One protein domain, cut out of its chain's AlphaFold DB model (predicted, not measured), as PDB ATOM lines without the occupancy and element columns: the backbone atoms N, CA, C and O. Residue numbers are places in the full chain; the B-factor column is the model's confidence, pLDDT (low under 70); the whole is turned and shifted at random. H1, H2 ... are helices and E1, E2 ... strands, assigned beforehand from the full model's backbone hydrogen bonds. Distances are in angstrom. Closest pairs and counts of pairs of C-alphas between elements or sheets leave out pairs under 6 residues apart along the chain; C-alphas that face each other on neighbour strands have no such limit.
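Overview. This is residues 3 to 84 of the 252 residues of the protein "Electron transfer flavoprotein subunit alpha/FixB family protein" of Syntrophomonadaceae bacterium (UniProt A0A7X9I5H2). A parallel pair of strands, E1 and E5, forms the middle layer, with H2 packed over one side and a three-stranded antiparallel sheet, E2 - E3 - E4, over the other. The two sheets make a loose sandwich, their best planes 42 degrees apart, and H1 packs on H2 at the end far from the larger sheet. The printed part has 82 residues, with two named helices and five named strands in the order H1 E1 H2 E2 E3 E4 E5, a mixed class. It is compact, with a radius of gyration of the C-alphas of 12.5 A, yet flat, spanning 37 by 34 by 17 A.

Along the chain. H1, residues 3 to 13, begins at C-alpha 3 (74.011, 71.302, 155.647) and is 15.3 A long. E1 is residues 17 to 21. H2, residues 24 to 37, is 20.3 A long. E2 is residues 45 to 50, E3 residues 57 to 63, 18.6 A long, and E4 residues 68 to 73, 16.6 A long. E5, residues 79 to 83, ends at C-alpha 83 (69.973, 87.791, 160.550).

Arrangement. H1 and H2 touch, the C-alphas of Thr 7 and Met 33 closest at 5.8 A, at a steep tilt of 53 degrees, the same way. The closest C-alphas of H2 and E5, Lys 27 and Thr 82, are 6.4 A apart. E1 and E5 are parallel, with N 18 and O 79 at 2.9 A. E2, E3 and E4 form a meander, each strand the antiparallel neighbour of the one before: N 46 and O 60 are 2.8 A apart, N 61 and O 70 2.9 A. Between the sheets, the C-alphas of Cys 45 and Ile 83 are the closest of E2 and E5, at 5.0 A. H1 and E4 are apart. In H1 and H2 every O i to N i+4 pair is within hydrogen-bond range.

Size, cuts and confidence. The C-alphas farthest apart, of Gln 12 and Ala 67, are 39.2 A apart. The printed part has no cut and no long link. Its mean pLDDT is 92.8, and no printed residue is under 70.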
ATOM      1  N   VAL A   3      72.934  70.458 156.178       94.31
ATOM      2  CA  VAL A   3      74.011  71.302 155.647       94.31
ATOM      3  C   VAL A   3      74.477  70.859 154.253       94.31
ATOM      4  O   VAL A   3      74.579  71.734 153.396       94.31
ATOM      5  N   PRO A   4      74.727  69.561 153.966       93.88
ATOM      6  CA  PRO A   4      75.199  69.145 152.644       93.88
ATOM      7  C   PRO A   4      74.216  69.467 151.515       93.88
ATOM      8  O   PRO A   4      74.632  70.024 150.508       93.88
ATOM      9  N   VAL A   5      72.923  69.181 151.709       94.50
ATOM     10  CA  VAL A   5      71.885  69.409 150.688       94.50
ATOM     11  C   VAL A   5      71.725  70.895 150.387       94.50
ATOM     12  O   VAL A   5      71.726  71.288 149.228       94.50
ATOM     13  N   ILE A   6      71.638  71.733 151.425       95.12
ATOM     14  CA  ILE A   6      71.484  73.183 151.242       95.12
ATOM     15  C   ILE A   6      72.742  73.779 150.601       95.12
ATOM     16  O   ILE A   6      72.640  74.645 149.742       95.12
ATOM     17  N   THR A   7      73.930  73.307 150.992       95.81
ATOM     18  CA  THR A   7      75.192  73.776 150.400       95.81
ATOM     19  C   THR A   7      75.257  73.458 148.911       95.81
ATOM     20  O   THR A   7      75.714  74.286 148.132       95.81
ATOM     21  N   GLU A   8      74.808  72.268 148.518       95.12
ATOM     22  CA  GLU A   8      74.804  71.856 147.120       95.12
ATOM     23  C   GLU A   8      73.824  72.687 146.285       95.12
ATOM     24  O   GLU A   8      74.204  73.179 145.227       95.12
ATOM     25  N   GLU A   9      72.622  72.958 146.802       95.31
ATOM     26  CA  GLU A   9      71.674  73.865 146.136       95.31
ATOM     27  C   GLU A   9      72.262  75.272 145.964       95.31
ATOM     28  O   GLU A   9      72.111  75.892 144.916       95.31
ATOM     29  N   VAL A  10      72.977  75.777 146.973       96.06
ATOM     30  CA  VAL A  10      73.641  77.085 146.893       96.06
ATOM     31  C   VAL A  10      74.744  77.085 145.832       96.06
ATOM     32  O   VAL A  10      74.870  78.066 145.112       96.06
ATOM     33  N   ARG A  11      75.513  76.000 145.678       95.44
ATOM     34  CA  ARG A  11      76.508  75.901 144.593       95.44
ATOM     35  C   ARG A  11      75.863  75.876 143.214       95.44
ATOM     36  O   ARG A  11      76.375  76.510 142.303       95.44
ATOM     37  N   GLN A  12      74.764  75.143 143.058       94.69
ATOM     38  CA  GLN A  12      74.071  75.012 141.774       94.69
ATOM     39  C   GLN A  12      73.329  76.290 141.381       94.69
ATOM     40  O   GLN A  12      73.273  76.636 140.205       94.69
ATOM     41  N   GLY A  13      72.750  76.983 142.363       94.69
ATOM     42  CA  GLY A  13      72.028  78.233 142.156       94.69
ATOM     43  C   GLY A  13      72.915  79.472 142.034       94.69
ATOM     44  O   GLY A  13      72.384  80.513 141.662       94.69
ATOM     45  N   ASP A  14      74.202  79.363 142.383       94.75
ATOM     46  CA  ASP A  14      75.221  80.428 142.352       94.75
ATOM     47  C   ASP A  14      74.697  81.821 142.779       94.75
ATOM     48  O   ASP A  14      74.721  82.776 141.998       94.75
ATOM     49  N   PRO A  15      74.123  81.967 143.993       94.88
ATOM     50  CA  PRO A  15      73.519  83.227 144.398       94.88
ATOM     51  C   PRO A  15      74.577  84.268 144.788       94.88
ATOM     52  O   PRO A  15      75.586  83.956 145.416       94.88
ATOM     53  N   ASP A  16      74.289  85.550 144.558       92.94
ATOM     54  CA  ASP A  16      75.144  86.644 145.048       92.94
ATOM     55  C   ASP A  16      75.144  86.763 146.584       92.94
ATOM     56  O   ASP A  16      76.158  87.103 147.206       92.94
ATOM     57  N   LEU A  17      73.986  86.496 147.199       93.94
ATOM     58  CA  LEU A  17      73.704  86.694 148.619       93.94
ATOM     59  C   LEU A  17      72.911  85.505 149.168       93.94
ATOM     60  O   LEU A  17      71.879  85.125 148.614       93.94
ATOM     61  N   PHE A  18      73.352  84.961 150.300       96.00
ATOM     62  CA  PHE A  18      72.669  83.871 150.989       96.00
ATOM     63  C   PHE A  18      72.390  84.240 152.451       96.00
ATOM     64  O   PHE A  18      73.289  84.338 153.292       96.00
ATOM     65  N   LEU A  19      71.110  84.479 152.745       96.44
ATOM     66  CA  LEU A  19      70.634  84.937 154.048       96.44
ATOM     67  C   LEU A  19      70.054  83.777 154.850       96.44
ATOM     68  O   LEU A  19      69.230  83.007 154.359       96.44
ATOM     69  N   VAL A  20      70.447  83.687 156.116       97.00
ATOM     70  CA  VAL A  20      70.000  82.637 157.032       97.00
ATOM     71  C   VAL A  20      69.407  83.279 158.284       97.00
ATOM     72  O   VAL A  20      69.948  84.244 158.815       97.00
ATOM     73  N   ALA A  21      68.300  82.754 158.810       95.12
ATOM     74  CA  ALA A  21      67.778  83.248 160.084       95.12
ATOM     75  C   ALA A  21      68.765  82.959 161.235       95.12
ATOM     76  O   ALA A  21      69.355  81.887 161.332       95.12
ATOM     77  N   GLY A  22      68.940  83.914 162.142       92.38
ATOM     78  CA  GLY A  22      69.952  83.924 163.199       92.38
ATOM     79  C   GLY A  22      69.567  83.165 164.470       92.38
ATOM     80  O   GLY A  22      69.954  83.581 165.563       92.38
ATOM     81  N   THR A  23      68.804  82.074 164.356       88.69
ATOM     82  CA  THR A  23      68.478  81.201 165.500       88.69
ATOM     83  C   THR A  23      69.687  80.336 165.882       88.69
ATOM     84  O   THR A  23      70.558  80.127 165.037       88.69
ATOM     85  N   PRO A  24      69.780  79.788 167.111       86.50
ATOM     86  CA  PRO A  24      70.941  78.989 167.527       86.50
ATOM     87  C   PRO A  24      71.274  77.840 166.566       86.50
ATOM     88  O   PRO A  24      72.420  77.681 166.151       86.50
ATOM     89  N   ARG A  25      70.250  77.093 166.136       90.62
ATOM     90  CA  ARG A  25      70.398  75.990 165.177       90.62
ATOM     91  C   ARG A  25      70.898  76.475 163.818       90.62
ATOM     92  O   ARG A  25      71.771  75.857 163.226       90.62
ATOM     93  N   LEU A  26      70.332  77.562 163.305       95.12
ATOM     94  CA  LEU A  26      70.648  78.036 161.962       95.12
ATOM     95  C   LEU A  26      71.964  78.823 161.902       95.12
ATOM     96  O   LEU A  26      72.635  78.779 160.877       95.12
ATOM     97  N   LYS A  27      72.387  79.462 163.001       94.44
ATOM     98  CA  LYS A  27      73.732  80.041 163.146       94.44
ATOM     99  C   LYS A  27      74.818  78.968 163.042       94.44
ATOM    100  O   LYS A  27      75.783  79.162 162.306       94.44
ATOM    101  N   GLU A  28      74.637  77.834 163.721       94.94
ATOM    102  CA  GLU A  28      75.543  76.679 163.607       94.94
ATOM    103  C   GLU A  28      75.591  76.149 162.169       94.94
ATOM    104  O   GLU A  28      76.674  75.993 161.598       94.94
ATOM    105  N   MET A  29      74.425  75.959 161.545       95.69
ATOM    106  CA  MET A  29      74.348  75.498 160.161       95.69
ATOM    107  C   MET A  29      75.013  76.485 159.192       95.69
ATOM    108  O   MET A  29      75.755  76.057 158.311       95.69
ATOM    109  N   ALA A  30      74.797  77.794 159.358       97.06
ATOM    110  CA  ALA A  30      75.373  78.833 158.504       97.06
ATOM    111  C   ALA A  30      76.902  78.834 158.534       97.06
ATOM    112  O   ALA A  30      77.521  78.879 157.475       97.06
ATOM    113  N   ALA A  31      77.514  78.709 159.716       97.00
ATOM    114  CA  ALA A  31      78.969  78.619 159.839       97.00
ATOM    115  C   ALA A  31      79.529  77.398 159.090       97.00
ATOM    116  O   ALA A  31      80.527  77.485 158.375       97.00
ATOM    117  N   ARG A  32      78.843  76.254 159.193       96.75
ATOM    118  CA  ARG A  32      79.219  75.019 158.494       96.75
ATOM    119  C   ARG A  32      79.010  75.077 156.983       96.75
ATOM    120  O   ARG A  32      79.731  74.380 156.267       96.75
ATOM    121  N   MET A  33      78.018  75.829 156.512       97.25
ATOM    122  CA  MET A  33      77.785  76.077 155.086       97.25
ATOM    123  C   MET A  33      78.855  77.018 154.526       97.25
ATOM    124  O   MET A  33      79.484  76.667 153.535       97.25
ATOM    125  N   ALA A  34      79.145  78.129 155.212       97.19
ATOM    126  CA  ALA A  34      80.178  79.087 154.808       97.19
ATOM    127  C   ALA A  34      81.548  78.417 154.620       97.19
ATOM    128  O   ALA A  34      82.174  78.570 153.577       97.19
ATOM    129  N   ALA A  35      81.949  77.559 155.566       97.00
ATOM    130  CA  ALA A  35      83.192  76.792 155.463       97.00
ATOM    131  C   ALA A  35      83.221  75.797 154.284       97.00
ATOM    132  O   ALA A  35      84.282  75.518 153.744       97.00
ATOM    133  N   ARG A  36      82.075  75.228 153.878       96.62
ATOM    134  CA  ARG A  36      81.998  74.308 152.721       96.62
ATOM    135  C   ARG A  36      81.951  75.038 151.382       96.62
ATOM    136  O   ARG A  36      82.302  74.443 150.364       96.62
ATOM    137  N   LEU A  37      81.433  76.258 151.384       96.56
ATOM    138  CA  LEU A  37      81.348  77.139 150.223       96.56
ATOM    139  C   LEU A  37      82.626  77.964 150.027       96.56
ATOM    140  O   LEU A  37      82.714  78.670 149.036       96.56
ATOM    141  N   ASP A  38      83.581  77.875 150.959       95.94
ATOM    142  CA  ASP A  38      84.793  78.700 150.988       95.94
ATOM    143  C   ASP A  38      84.477  80.206 150.914       95.94
ATOM    144  O   ASP A  38      85.079  80.981 150.172       95.94
ATOM    145  N   THR A  39      83.462  80.624 151.681       95.12
ATOM    146  CA  THR A  39      82.978  82.008 151.684       95.12
ATOM    147  C   THR A  39      82.924  82.630 153.078       95.12
ATOM    148  O   THR A  39      82.934  81.945 154.105       95.12
ATOM    149  N   GLY A  40      82.867  83.961 153.118       94.62
ATOM    150  CA  GLY A  40      82.708  84.729 154.346       94.62
ATOM    151  C   GLY A  40      81.274  84.703 154.892       94.62
ATOM    152  O   GLY A  40      80.302  84.583 154.148       94.62
ATOM    153  N   LEU A  41      81.145  84.863 156.213       96.19
ATOM    154  CA  LEU A  41      79.865  84.920 156.923       96.19
ATOM    155  C   LEU A  41      79.835  86.075 157.932       96.19
ATOM    156  O   LEU A  41      80.591  86.075 158.905       96.19
ATOM    157  N   CYS A  42      78.887  86.999 157.772       96.38
ATOM    158  CA  CYS A  42      78.534  87.964 158.812       96.38
ATOM    159  C   CYS A  42      77.527  87.344 159.797       96.38
ATOM    160  O   CYS A  42      76.337  87.178 159.503       96.38
ATOM    161  N   SER A  43      77.997  86.962 160.987       94.06
ATOM    162  CA  SER A  43      77.122  86.438 162.038       94.06
ATOM    163  C   SER A  43      76.425  87.556 162.820       94.06
ATOM    164  O   SER A  43      77.081  88.491 163.269       94.06
ATOM    165  N   GLY A  44      75.105  87.446 163.022       92.31
ATOM    166  CA  GLY A  44      74.337  88.453 163.766       92.31
ATOM    167  C   GLY A  44      74.221  89.799 163.044       92.31
ATOM    168  O   GLY A  44      74.327  90.842 163.680       92.31
ATOM    169  N   CYS A  45      74.040  89.764 161.725       95.88
ATOM    170  CA  CYS A  45      73.909  90.938 160.874       95.88
ATOM    171  C   CYS A  45      72.617  91.706 161.184       95.88
ATOM    172  O   CYS A  45      71.522  91.143 161.118       95.88
ATOM    173  N   LEU A  46      72.759  92.990 161.508       93.88
ATOM    174  CA  LEU A  46      71.663  93.900 161.833       93.88
ATOM    175  C   LEU A  46      71.249  94.785 160.657       93.88
ATOM    176  O   LEU A  46      70.124  95.270 160.626       93.88
ATOM    177  N   SER A  47      72.150  95.007 159.703       94.44
ATOM    178  CA  SER A  47      71.934  95.931 158.590       94.44
ATOM    179  C   SER A  47      72.709  95.458 157.362       94.44
ATOM    180  O   SER A  47      73.850  95.006 157.468       94.44
ATOM    181  N   LEU A  48      72.043  95.506 156.207       94.25
ATOM    182  CA  LEU A  48      72.547  95.100 154.898       94.25
ATOM    183  C   LEU A  48      72.426  96.300 153.955       94.25
ATOM    184  O   LEU A  48      71.326  96.816 153.755       94.25
ATOM    185  N   LYS A  49      73.536  96.725 153.354       93.75
ATOM    186  CA  LYS A  49      73.572  97.795 152.350       93.75
ATOM    187  C   LYS A  49      74.266  97.271 151.103       93.75
ATOM    188  O   LYS A  49      75.376  96.758 151.195       93.75
ATOM    189  N   ILE A  50      73.601  97.382 149.959       90.94
ATOM    190  CA  ILE A  50      74.174  97.008 148.665       90.94
ATOM    191  C   ILE A  50      74.828  98.254 148.080       90.94
ATOM    192  O   ILE A  50      74.163  99.279 147.927       90.94
ATOM    193  N   ASP A  51      76.115  98.167 147.770       86.25
ATOM    194  CA  ASP A  51      76.816  99.214 147.041       86.25
ATOM    195  C   ASP A  51      76.311  99.266 145.590       86.25
ATOM    196  O   ASP A  51      76.197  98.245 144.908       86.25
ATOM    197  N   ALA A  52      75.960 100.461 145.115       83.31
ATOM    198  CA  ALA A  52      75.361 100.636 143.793       83.31
ATOM    199  C   ALA A  52      76.362 100.455 142.636       83.31
ATOM    200  O   ALA A  52      75.939 100.224 141.503       83.31
ATOM    201  N   VAL A  53      77.664 100.578 142.905       82.00
ATOM    202  CA  VAL A  53      78.738 100.536 141.910       82.00
ATOM    203  C   VAL A  53      79.276  99.118 141.772       82.00
ATOM    204  O   VAL A  53      79.250  98.561 140.674       82.00
ATOM    205  N   ASP A  54      79.742  98.519 142.868       81.69
ATOM    206  CA  ASP A  54      80.414  97.212 142.831       81.69
ATOM    207  C   ASP A  54      79.515  96.035 143.249       81.69
ATOM    208  O   ASP A  54      79.933  94.874 143.191       81.69
ATOM    209  N   LYS A  55      78.258  96.320 143.629       82.25
ATOM    210  CA  LYS A  55      77.264  95.339 144.100       82.25
ATOM    211  C   LYS A  55      77.741  94.523 145.308       82.25
ATOM    212  O   LYS A  55      77.209  93.441 145.582       82.25
ATOM    213  N   SER A  56      78.748  94.998 146.038       85.44
ATOM    214  CA  SER A  56      79.160  94.403 147.302       85.44
ATOM    215  C   SER A  56      78.094  94.644 148.374       85.44
ATOM    216  O   SER A  56      77.313  95.594 148.305       85.44
ATOM    217  N   VAL A  57      78.006  93.737 149.350       91.69
ATOM    218  CA  VAL A  57      77.049  93.862 150.450       91.69
ATOM    219  C   VAL A  57      77.828  94.221 151.704       91.69
ATOM    220  O   VAL A  57      78.525  93.391 152.286       91.69
ATOM    221  N   SER A  58      77.689  95.473 152.122       94.56
ATOM    222  CA  SER A  58      78.160  95.949 153.414       94.56
ATOM    223  C   SER A  58      77.199  95.474 154.499       94.56
ATOM    224  O   SER A  58      75.994  95.732 154.444       94.56
ATOM    225  N   MET A  59      77.736  94.777 155.494       96.25
ATOM    226  CA  MET A  59      76.979  94.133 156.559       96.25
ATOM    227  C   MET A  59      77.425  94.672 157.910       96.25
ATOM    228  O   MET A  59      78.606  94.623 158.243       96.25
ATOM    229  N   GLU A  60      76.488  95.155 158.714       96.62
ATOM    230  CA  GLU A  60      76.780  95.710 160.036       96.62
ATOM    231  C   GLU A  60      76.363  94.720 161.127       96.62
ATOM    232  O   GLU A  60      75.266  94.157 161.094       96.62
ATOM    233  N   ARG A  61      77.228  94.510 162.123       94.88
ATOM    234  CA  ARG A  61      76.925  93.709 163.317       94.88
ATOM    235  C   ARG A  61      77.475  94.355 164.580       94.88
ATOM    236  O   ARG A  61      78.440  95.113 164.538       94.88
ATOM    237  N   LEU A  62      76.897  93.993 165.717       90.44
ATOM    238  CA  LEU A  62      77.410  94.390 167.024       90.44
ATOM    239  C   LEU A  62      78.579  93.503 167.453       90.44
ATOM    240  O   LEU A  62      78.530  92.278 167.328       90.44
ATOM    241  N   VAL A  63      79.611  94.128 168.014       90.00
ATOM    242  CA  VAL A  63      80.763  93.458 168.632       90.00
ATOM    243  C   VAL A  63      80.989  94.001 170.046       90.00
ATOM    244  O   VAL A  63      80.431  95.034 170.417       90.00
ATOM    245  N   TYR A  64      81.755  93.277 170.868       85.62
ATOM    246  CA  TYR A  64      82.047  93.644 172.266       85.62
ATOM    247  C   TYR A  64      80.793  93.869 173.130       85.62
ATOM    248  O   TYR A  64      80.629  94.915 173.747       85.62
ATOM    249  N   GLY A  65      79.841  92.926 173.107       73.81
ATOM    250  CA  GLY A  65      78.558  93.094 173.814       73.81
ATOM    251  C   GLY A  65      77.706  94.244 173.260       73.81
ATOM    252  O   GLY A  65      76.765  94.699 173.905       73.81
ATOM    253  N   GLY A  66      78.051  94.718 172.060       77.81
ATOM    254  CA  GLY A  66      77.452  95.860 171.401       77.81
ATOM    255  C   GLY A  66      78.087  97.206 171.746       77.81
ATOM    256  O   GLY A  66      77.500  98.235 171.425       77.81
ATOM    257  N   ALA A  67      79.259  97.244 172.375       77.75
ATOM    258  CA  ALA A  67      79.993  98.496 172.559       77.75
ATOM    259  C   ALA A  67      80.481  99.111 171.231       77.75
ATOM    260  O   ALA A  67      80.784 100.297 171.184       77.75
ATOM    261  N   ALA A  68      80.540  98.330 170.146       88.44
ATOM    262  CA  ALA A  68      80.869  98.845 168.822       88.44
ATOM    263  C   ALA A  68      80.037  98.188 167.713       88.44
ATOM    264  O   ALA A  68      79.549  97.059 167.848       88.44
ATOM    265  N   VAL A  69      79.922  98.908 166.596       93.94
ATOM    266  CA  VAL A  69      79.373  98.415 165.331       93.94
ATOM    267  C   VAL A  69      80.543  98.077 164.416       93.94
ATOM    268  O   VAL A  69      81.400  98.918 164.155       93.94
ATOM    269  N   GLN A  70      80.588  96.836 163.943       96.06
ATOM    270  CA  GLN A  70      81.541  96.390 162.940       96.06
ATOM    271  C   GLN A  70      80.846  96.306 161.584       96.06
ATOM    272  O   GLN A  70      79.859  95.583 161.441       96.06
ATOM    273  N   THR A  71      81.415  96.988 160.596       95.75
ATOM    274  CA  THR A  71      81.018  96.894 159.189       95.75
ATOM    275  C   THR A  71      81.937  95.906 158.479       95.75
ATOM    276  O   THR A  71      83.159  96.038 158.551       95.75
ATOM    277  N   VAL A  72      81.369  94.895 157.823       94.19
ATOM    278  CA  VAL A  72      82.112  93.846 157.111       94.19
ATOM    279  C   VAL A  72      81.536  93.615 155.719       94.19
ATOM    280  O   VAL A  72      80.325  93.667 155.528       94.19
ATOM    281  N   THR A  73      82.408  93.277 154.775       92.06
ATOM    282  CA  THR A  73      82.040  92.849 153.421       92.06
ATOM    283  C   THR A  73      82.737  91.526 153.136       92.06
ATOM    284  O   THR A  73      83.901  91.344 153.501       92.06
ATOM    285  N   CYS A  74      82.041  90.584 152.501       89.38
ATOM    286  CA  CYS A  74      82.658  89.336 152.062       89.38
ATOM    287  C   CYS A  74      83.283  89.531 150.678       89.38
ATOM    288  O   CYS A  74      82.602  89.924 149.730       89.38
ATOM    289  N   SER A  75      84.578  89.233 150.558       87.56
ATOM    290  CA  SER A  75      85.303  89.267 149.280       87.56
ATOM    291  C   SER A  75      84.949  88.099 148.354       87.56
ATOM    292  O   SER A  75      85.248  88.146 147.166       87.56
ATOM    293  N   THR A  76      84.305  87.061 148.886       92.12
ATOM    294  CA  THR A  76      83.910  85.836 148.185       92.12
ATOM    295  C   THR A  76      82.392  85.755 147.982       92.12
ATOM    296  O   THR A  76      81.624  86.572 148.508       92.12
ATOM    297  N   ARG A  77      81.949  84.805 147.148       91.19
ATOM    298  CA  ARG A  77      80.537  84.555 146.826       91.19
ATOM    299  C   ARG A  77      80.144  83.113 147.192       91.19
ATOM    300  O   ARG A  77      80.994  82.233 147.086       91.19
ATOM    301  N   PRO A  78      78.894  82.870 147.632       94.56
ATOM    302  CA  PRO A  78      77.875  83.870 147.975       94.56
ATOM    303  C   PRO A  78      78.293  84.690 149.200       94.56
ATOM    304  O   PRO A  78      78.920  84.158 150.115       94.56
ATOM    305  N   GLN A  79      77.919  85.968 149.265       94.69
ATOM    306  CA  GLN A  79      78.058  86.717 150.517       94.69
ATOM    307  C   GLN A  79      77.041  86.155 151.515       94.69
ATOM    308  O   GLN A  79      75.862  86.046 151.182       94.69
ATOM    309  N   MET A  80      77.466  85.758 152.717       96.44
ATOM    310  CA  MET A  80      76.560  85.134 153.686       96.44
ATOM    311  C   MET A  80      76.318  86.010 154.908       96.44
ATOM    312  O   MET A  80      77.243  86.594 155.472       96.44
ATOM    313  N   ALA A  81      75.075  86.014 155.393       97.12
ATOM    314  CA  ALA A  81      74.719  86.650 156.656       97.12
ATOM    315  C   ALA A  81      73.720  85.810 157.454       97.12
ATOM    316  O   ALA A  81      72.778  85.243 156.896       97.12
ATOM    317  N   THR A  82      73.886  85.784 158.779       97.56
ATOM    318  CA  THR A  82      72.800  85.358 159.677       97.56
ATOM    319  C   THR A  82      72.102  86.576 160.255       97.56
ATOM    320  O   THR A  82      72.764  87.430 160.837       97.56
ATOM    321  N   ILE A  83      70.781  86.641 160.129       95.81
ATOM    322  CA  ILE A  83      69.973  87.791 160.550       95.81
ATOM    323  C   ILE A  83      69.204  87.422 161.820       95.81
ATOM    324  O   ILE A  83      68.363  86.520 161.756       95.81
ATOM    325  N   PRO A  84      69.471  88.053 162.978       91.19
ATOM    326  CA  PRO A  84      68.702  87.800 164.190       91.19
ATOM    327  C   PRO A  84      67.185  87.966 163.969       91.19
ATOM    328  O   PRO A  84      66.749  88.760 163.131       91.19
TER     329      PRO A  84